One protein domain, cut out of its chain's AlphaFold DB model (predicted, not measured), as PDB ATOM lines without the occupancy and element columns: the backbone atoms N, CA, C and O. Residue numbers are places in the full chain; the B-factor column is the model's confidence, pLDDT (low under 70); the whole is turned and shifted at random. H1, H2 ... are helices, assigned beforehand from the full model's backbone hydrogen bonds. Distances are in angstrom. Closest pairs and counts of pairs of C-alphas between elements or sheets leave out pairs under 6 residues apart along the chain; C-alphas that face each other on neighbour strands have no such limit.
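This is residues 341 to 396 of the 398 residues of the protein "Hypothetical protein" of Symbiodinium sp. CCMP2592 (UniProt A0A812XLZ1). One long helix, H1, makes most of the length, and the rest of the printed part folds back along it as three shorter helices: H2 packs on H1, H3 runs back close to H1's first half, and H4 sits beyond H3, apart from both H1 and H2. The 56 printed residues hold four named helices in the order H1, H2, H3, H4 and no named strand, and the class is all helix. The whole is elongated, with spans of 36 by 21 by 16 A, yet only just compact, close to loose, with a radius of gyration of the C-alphas of 12.1 A.

H1, residues 346 to 362, begins at C-alpha 346 (138.143, 19.601, 93.352) and is 24.7 A long. H2, residues 367 to 375, is 12.4 A long and begins at C-alpha 367 (121.258, 32.312, 92.137). H3 spans residues 378 to 384, 9.8 A. H4, residues 389 to 394, measures 8.6 A and ends at C-alpha 394 (133.089, 12.759, 103.381).

H1 and H2 touch, at a steep tilt of 51 degrees, opposite ways; their closest C-alphas, of Ile 357 and Ala 370, are 5.4 A apart. H3 is close to H1 but not clearly touching, at a shallow tilt of 15 degrees, opposite ways, with the closest C-alphas, of Tyr 349 and Trp 383, 7.1 A apart. H2 and H3 are close but not clearly touching, the closest C-alphas being those of Trp 374 and Arg 380 at 6.5 A. H3 and H4, about perpendicular at 79 degrees, are close but not clearly touching, the closest C-alphas being those of Leu 384 and Leu 392 at 7.8 A. In H1, H2, H3 and H4 every O i to N i+4 pair is within hydrogen-bond range.

The C-alphas farthest apart, of Gly 364 and Asn 390, are 36.3 A apart. The printed part has no cut, and its three links between helices are tight. Mean pLDDT of the printed part is 93.5; residues 341 to 342 are under 70.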
ATOM      1  N   ASP A 341     139.762  10.878  82.071       52.69
ATOM      2  CA  ASP A 341     140.105  12.091  82.820       52.69
ATOM      3  C   ASP A 341     138.929  12.735  83.583       52.69
ATOM      4  O   ASP A 341     139.107  13.759  84.245       52.69
ATOM      5  N   CYS A 342     137.727  12.147  83.563       57.03
ATOM      6  CA  CYS A 342     136.592  12.604  84.383       57.03
ATOM      7  C   CYS A 342     136.699  12.191  85.865       57.03
ATOM      8  O   CYS A 342     135.712  12.210  86.604       57.03
ATOM      9  N   LEU A 343     137.902  11.841  86.325       72.12
ATOM     10  CA  LEU A 343     138.220  11.741  87.741       72.12
ATOM     11  C   LEU A 343     137.938  13.085  88.414       72.12
ATOM     12  O   LEU A 343     138.367  14.149  87.971       72.12
ATOM     13  N   TYR A 344     137.191  13.035  89.511       84.88
ATOM     14  CA  TYR A 344     136.837  14.219  90.274       84.88
ATOM     15  C   TYR A 344     138.105  14.997  90.686       84.88
ATOM     16  O   TYR A 344     138.887  14.558  91.531       84.88
ATOM     17  N   VAL A 345     138.279  16.202  90.136       90.38
ATOM     18  CA  VAL A 345     139.299  17.167  90.569       90.38
ATOM     19  C   VAL A 345     138.593  18.328  91.277       90.38
ATOM     20  O   VAL A 345     137.803  19.032  90.640       90.38
ATOM     21  N   PRO A 346     138.865  18.588  92.576       87.75
ATOM     22  CA  PRO A 346     138.143  19.601  93.352       87.75
ATOM     23  C   PRO A 346     138.110  20.995  92.706       87.75
ATOM     24  O   PRO A 346     137.094  21.689  92.792       87.75
ATOM     25  N   GLY A 347     139.210  21.406  92.061       91.12
ATOM     26  CA  GLY A 347     139.302  22.681  91.344       91.12
ATOM     27  C   GLY A 347     138.369  22.728  90.135       91.12
ATOM     28  O   GLY A 347     137.527  23.620  90.038       91.12
ATOM     29  N   SER A 348     138.441  21.702  89.286       93.19
ATOM     30  CA  SER A 348     137.644  21.605  88.061       93.19
ATOM     31  C   SER A 348     136.139  21.510  88.347       93.19
ATOM     32  O   SER A 348     135.341  22.222  87.739       93.19
ATOM     33  N   TYR A 349     135.737  20.754  89.378       94.75
ATOM     34  CA  TYR A 349     134.334  20.684  89.813       94.75
ATOM     35  C   TYR A 349     133.784  22.054  90.244       94.75
ATOM     36  O   TYR A 349     132.651  22.422  89.916       94.75
ATOM     37  N   LYS A 350     134.580  22.840  90.985       95.75
ATOM     38  CA  LYS A 350     134.178  24.182  91.431       95.75
ATOM     39  C   LYS A 350     133.989  25.125  90.242       95.75
ATOM     40  O   LYS A 350     133.019  25.887  90.224       95.75
ATOM     41  N   GLU A 351     134.885  25.067  89.263       96.06
ATOM     42  CA  GLU A 351     134.788  25.865  88.039       96.06
ATOM     43  C   GLU A 351     133.597  25.449  87.175       96.06
ATOM     44  O   GLU A 351     132.837  26.315  86.739       96.06
ATOM     45  N   ALA A 352     133.367  24.145  86.995       95.62
ATOM     46  CA  ALA A 352     132.213  23.617  86.271       95.62
ATOM     47  C   ALA A 352     130.890  24.087  86.898       95.62
ATOM     48  O   ALA A 352     130.007  24.584  86.191       95.62
ATOM     49  N   ARG A 353     130.786  24.036  88.235       97.31
ATOM     50  CA  ARG A 353     129.629  24.554  88.978       97.31
ATOM     51  C   ARG A 353     129.414  26.049  88.743       97.31
ATOM     52  O   ARG A 353     128.287  26.470  88.491       97.31
ATOM     53  N   LEU A 354     130.473  26.857  88.835       97.56
ATOM     54  CA  LEU A 354     130.382  28.306  88.621       97.56
ATOM     55  C   LEU A 354     129.981  28.643  87.182       97.56
ATOM     56  O   LEU A 354     129.085  29.460  86.984       97.56
ATOM     57  N   ARG A 355     130.575  27.971  86.187       97.81
ATOM     58  CA  ARG A 355     130.209  28.136  84.771       97.81
ATOM     59  C   ARG A 355     128.739  27.797  84.531       97.81
ATOM     60  O   ARG A 355     128.053  28.555  83.852       97.81
ATOM     61  N   TYR A 356     128.237  26.703  85.108       97.94
ATOM     62  CA  TYR A 356     126.827  26.326  84.987       97.94
ATOM     63  C   TYR A 356     125.891  27.374  85.604       97.94
ATOM     64  O   TYR A 356     124.922  27.791  84.967       97.94
ATOM     65  N   ILE A 357     126.187  27.823  86.829       98.06
ATOM     66  CA  ILE A 357     125.369  28.823  87.526       98.06
ATOM     67  C   ILE A 357     125.364  30.148  86.755       98.06
ATOM     68  O   ILE A 357     124.293  30.722  86.569       98.06
ATOM     69  N   ASN A 358     126.515  30.602  86.253       98.19
ATOM     70  CA  ASN A 358     126.608  31.842  85.476       98.19
ATOM     71  C   ASN A 358     125.778  31.775  84.186       98.19
ATOM     72  O   ASN A 358     124.961  32.664  83.971       98.19
ATOM     73  N   ARG A 359     125.853  30.676  83.418       98.12
ATOM     74  CA  ARG A 359     125.005  30.487  82.222       98.12
ATOM     75  C   ARG A 359     123.508  30.525  82.532       98.12
ATOM     76  O   ARG A 359     122.710  30.933  81.696       98.12
ATOM     77  N   LYS A 360     123.085  30.055  83.710       98.00
ATOM     78  CA  LYS A 360     121.676  30.141  84.131       98.00
ATOM     79  C   LYS A 360     121.302  31.557  84.560       98.00
ATOM     80  O   LYS A 360     120.205  32.007  84.245       98.00
ATOM     81  N   ARG A 361     122.210  32.276  85.220       97.94
ATOM     82  CA  ARG A 361     122.001  33.682  85.595       97.94
ATOM     83  C   ARG A 361     121.913  34.612  84.393       97.94
ATOM     84  O   ARG A 361     121.078  35.503  84.409       97.94
ATOM     85  N   GLU A 362     122.704  34.367  83.352       98.19
ATOM     86  CA  GLU A 362     122.599  35.078  82.067       98.19
ATOM     87  C   GLU A 362     121.215  34.895  81.423       98.19
ATOM     88  O   GLU A 362     120.731  35.784  80.736       98.19
ATOM     89  N   LYS A 363     120.527  33.785  81.723       98.00
ATOM     90  CA  LYS A 363     119.138  33.517  81.313       98.00
ATOM     91  C   LYS A 363     118.087  34.083  82.281       98.00
ATOM     92  O   LYS A 363     116.939  33.655  82.242       98.00
ATOM     93  N   GLY A 364     118.473  34.963  83.205       98.25
ATOM     94  CA  GLY A 364     117.569  35.592  84.177       98.25
ATOM     95  C   GLY A 364     117.244  34.750  85.416       98.25
ATOM     96  O   GLY A 364     116.410  35.145  86.226       98.25
ATOM     97  N   TRP A 365     117.887  33.593  85.617       98.25
ATOM     98  CA  TRP A 365     117.599  32.763  86.791       98.25
ATOM     99  C   TRP A 365     118.205  33.371  88.059       98.25
ATOM    100  O   TRP A 365     119.350  33.833  88.069       98.25
ATOM    101  N   SER A 366     117.481  33.275  89.178       98.25
ATOM    102  CA  SER A 366     118.040  33.619  90.486       98.25
ATOM    103  C   SER A 366     119.178  32.661  90.863       98.25
ATOM    104  O   SER A 366     119.188  31.483  90.489       98.25
ATOM    105  N   TRP A 367     120.141  33.140  91.659       96.94
ATOM    106  CA  TRP A 367     121.258  32.312  92.137       96.94
ATOM    107  C   TRP A 367     120.772  31.041  92.855       96.94
ATOM    108  O   TRP A 367     121.334  29.959  92.667       96.94
ATOM    109  N   LYS A 368     119.697  31.160  93.650       97.94
ATOM    110  CA  LYS A 368     119.090  30.049  94.396       97.94
ATOM    111  C   LYS A 368     118.500  28.998  93.447       97.94
ATOM    112  O   LYS A 368     118.798  27.816  93.612       97.94
ATOM    113  N   ALA A 369     117.753  29.423  92.424       98.19
ATOM    114  CA  ALA A 369     117.179  28.526  91.418       98.19
ATOM    115  C   ALA A 369     118.265  27.829  90.578       98.19
ATOM    116  O   ALA A 369     118.199  26.620  90.347       98.19
ATOM    117  N   ALA A 370     119.315  28.558  90.190       98.19
ATOM    118  CA  ALA A 370     120.451  27.992  89.464       98.19
ATOM    119  C   ALA A 370     121.222  26.951  90.301       98.19
ATOM    120  O   ALA A 370     121.595  25.898  89.782       98.19
ATOM    121  N   CYS A 371     121.418  27.201  91.603       97.44
ATOM    122  CA  CYS A 371     122.021  26.230  92.522       97.44
ATOM    123  C   CYS A 371     121.167  24.966  92.678       97.44
ATOM    124  O   CYS A 371     121.714  23.863  92.647       97.44
ATOM    125  N   ALA A 372     119.849  25.112  92.826       97.75
ATOM    126  CA  ALA A 372     118.934  23.976  92.914       97.75
ATOM    127  C   ALA A 372     118.981  23.127  91.633       97.75
ATOM    128  O   ALA A 372     119.132  21.907  91.707       97.75
ATOM    129  N   LYS A 373     118.972  23.771  90.456       97.88
ATOM    130  CA  LYS A 373     119.072  23.067  89.170       97.88
ATOM    131  C   LYS A 373     120.427  22.377  88.983       97.88
ATOM    132  O   LYS A 373     120.451  21.262  88.480       97.88
ATOM    133  N   TRP A 374     121.533  22.981  89.431       97.56
ATOM    134  CA  TRP A 374     122.848  22.321  89.450       97.56
ATOM    135  C   TRP A 374     122.831  21.053  90.309       97.56
ATOM    136  O   TRP A 374     123.313  20.008  89.872       97.56
ATOM    137  N   ASN A 375     122.246  21.126  91.508       96.44
ATOM    138  CA  ASN A 375     122.206  20.001  92.440       96.44
ATOM    139  C   ASN A 375     121.441  18.790  91.887       96.44
ATOM    140  O   ASN A 375     121.829  17.668  92.203       96.44
ATOM    141  N   GLY A 376     120.422  19.006  91.051       96.19
ATOM    142  CA  GLY A 376     119.681  17.947  90.353       96.19
ATOM    143  C   GLY A 376     120.119  17.693  88.904       96.19
ATOM    144  O   GLY A 376     119.412  17.008  88.175       96.19
ATOM    145  N   SER A 377     121.224  18.286  88.439       96.88
ATOM    146  CA  SER A 377     121.646  18.158  87.038       96.88
ATOM    147  C   SER A 377     122.394  16.850  86.768       96.88
ATOM    148  O   SER A 377     123.227  16.427  87.571       96.88
ATOM    149  N   ALA A 378     122.174  16.267  85.584       95.50
ATOM    150  CA  ALA A 378     122.942  15.117  85.096       95.50
ATOM    151  C   ALA A 378     124.446  15.428  84.981       95.50
ATOM    152  O   ALA A 378     125.274  14.565  85.233       95.50
ATOM    153  N   ILE A 379     124.795  16.690  84.699       93.69
ATOM    154  CA  ILE A 379     126.184  17.168  84.695       93.69
ATOM    155  C   ILE A 379     126.806  16.959  86.076       93.69
ATOM    156  O   ILE A 379     127.869  16.366  86.194       93.69
ATOM    157  N   ARG A 380     126.150  17.399  87.156       95.56
ATOM    158  CA  ARG A 380     126.670  17.153  88.507       95.56
ATOM    159  C   ARG A 380     126.831  15.654  88.776       95.56
ATOM    160  O   ARG A 380     127.827  15.277  89.382       95.56
ATOM    161  N   ALA A 381     125.872  14.833  88.350       95.06
ATOM    162  CA  ALA A 381     125.946  13.387  88.529       95.06
ATOM    163  C   ALA A 381     127.163  12.782  87.807       95.06
ATOM    164  O   ALA A 381     127.903  12.036  88.437       95.06
ATOM    165  N   SER A 382     127.441  13.179  86.560       93.69
ATOM    166  CA  SER A 382     128.591  12.665  85.798       93.69
ATOM    167  C   SER A 382     129.934  13.039  86.436       93.69
ATOM    168  O   SER A 382     130.840  12.219  86.513       93.69
ATOM    169  N   TRP A 383     130.055  14.249  86.996       93.75
ATOM    170  CA  TRP A 383     131.249  14.666  87.750       93.75
ATOM    171  C   TRP A 383     131.479  13.872  89.046       93.75
ATOM    172  O   TRP A 383     132.571  13.924  89.615       93.75
ATOM    173  N   LEU A 384     130.440  13.218  89.562       95.06
ATOM    174  CA  LEU A 384     130.463  12.470  90.817       95.06
ATOM    175  C   LEU A 384     130.397  10.949  90.597       95.06
ATOM    176  O   LEU A 384     130.510  10.210  91.570       95.06
ATOM    177  N   GLU A 385     130.256  10.486  89.351       93.12
ATOM    178  CA  GLU A 385     130.037   9.078  88.983       93.12
ATOM    179  C   GLU A 385     131.206   8.168  89.399       93.12
ATOM    180  O   GLU A 385     130.991   7.026  89.790       93.12
ATOM    181  N   GLY A 386     132.436   8.694  89.419       88.75
ATOM    182  CA  GLY A 386     133.631   7.962  89.860       88.75
ATOM    183  C   GLY A 386     133.910   7.991  91.369       88.75
ATOM    184  O   GLY A 386     134.923   7.448  91.809       88.75
ATOM    185  N   LEU A 387     133.078   8.652  92.182       92.69
ATOM    186  CA  LEU A 387     133.296   8.743  93.630       92.69
ATOM    187  C   LEU A 387     132.524   7.656  94.378       92.69
ATOM    188  O   LEU A 387     131.320   7.489  94.204       92.69
ATOM    189  N   SER A 388     133.203   6.972  95.302       94.75
ATOM    190  CA  SER A 388     132.538   6.038  96.214       94.75
ATOM    191  C   SER A 388     131.552   6.763  97.137       94.75
ATOM    192  O   SER A 388     131.727   7.937  97.476       94.75
ATOM    193  N   THR A 389     130.535   6.049  97.619       94.56
ATOM    194  CA  THR A 389     129.527   6.587  98.554       94.56
ATOM    195  C   THR A 389     130.153   7.181  99.821       94.56
ATOM    196  O   THR A 389     129.711   8.224 100.304       94.56
ATOM    197  N   ASN A 390     131.224   6.570 100.332       94.81
ATOM    198  CA  ASN A 390     131.982   7.084 101.475       94.81
ATOM    199  C   ASN A 390     132.672   8.417 101.163       94.81
ATOM    200  O   ASN A 390     132.640   9.336 101.984       94.81
ATOM    201  N   GLU A 391     133.257   8.557  99.972       91.88
ATOM    202  CA  GLU A 391     133.912   9.798  99.555       91.88
ATOM    203  C   GLU A 391     132.877  10.904  99.268       91.88
ATOM    204  O   GLU A 391     133.098  12.064  99.631       91.88
ATOM    205  N   LEU A 392     131.703  10.549  98.728       95.06
ATOM    206  CA  LEU A 392     130.562  11.463  98.581       95.06
ATOM    207  C   LEU A 392     130.074  11.995  99.941       95.06
ATOM    208  O   LEU A 392     129.903  13.210 100.081       95.06
ATOM    209  N   LYS A 393     129.929  11.127 100.955       95.31
ATOM    210  CA  LYS A 393     129.582  11.520 102.339       95.31
ATOM    211  C   LYS A 393     130.664  12.397 102.970       95.31
ATOM    212  O   LYS A 393     130.369  13.465 103.507       95.31
ATOM    213  N   ARG A 394     131.937  11.998 102.858       93.94
ATOM    214  CA  ARG A 394     133.089  12.759 103.381       93.94
ATOM    215  C   ARG A 394     133.143  14.178 102.809       93.94
ATOM    216  O   ARG A 394     133.482  15.119 103.528       93.94
ATOM    217  N   ARG A 395     132.785  14.341 101.531       90.88
ATOM    218  CA  ARG A 395     132.736  15.636 100.832       90.88
ATOM    219  C   ARG A 395     131.394  16.361 100.945       90.88
ATOM    220  O   ARG A 395     131.303  17.496 100.480       90.88
ATOM    221  N   ARG A 396     130.396  15.757 101.603       94.12
ATOM    222  CA  ARG A 396     129.042  16.303 101.812       94.12
ATOM    223  C   ARG A 396     128.303  16.601 100.504       94.12
ATOM    224  O   ARG A 396     127.679  17.652 100.359       94.12
TER     225      ARG A 396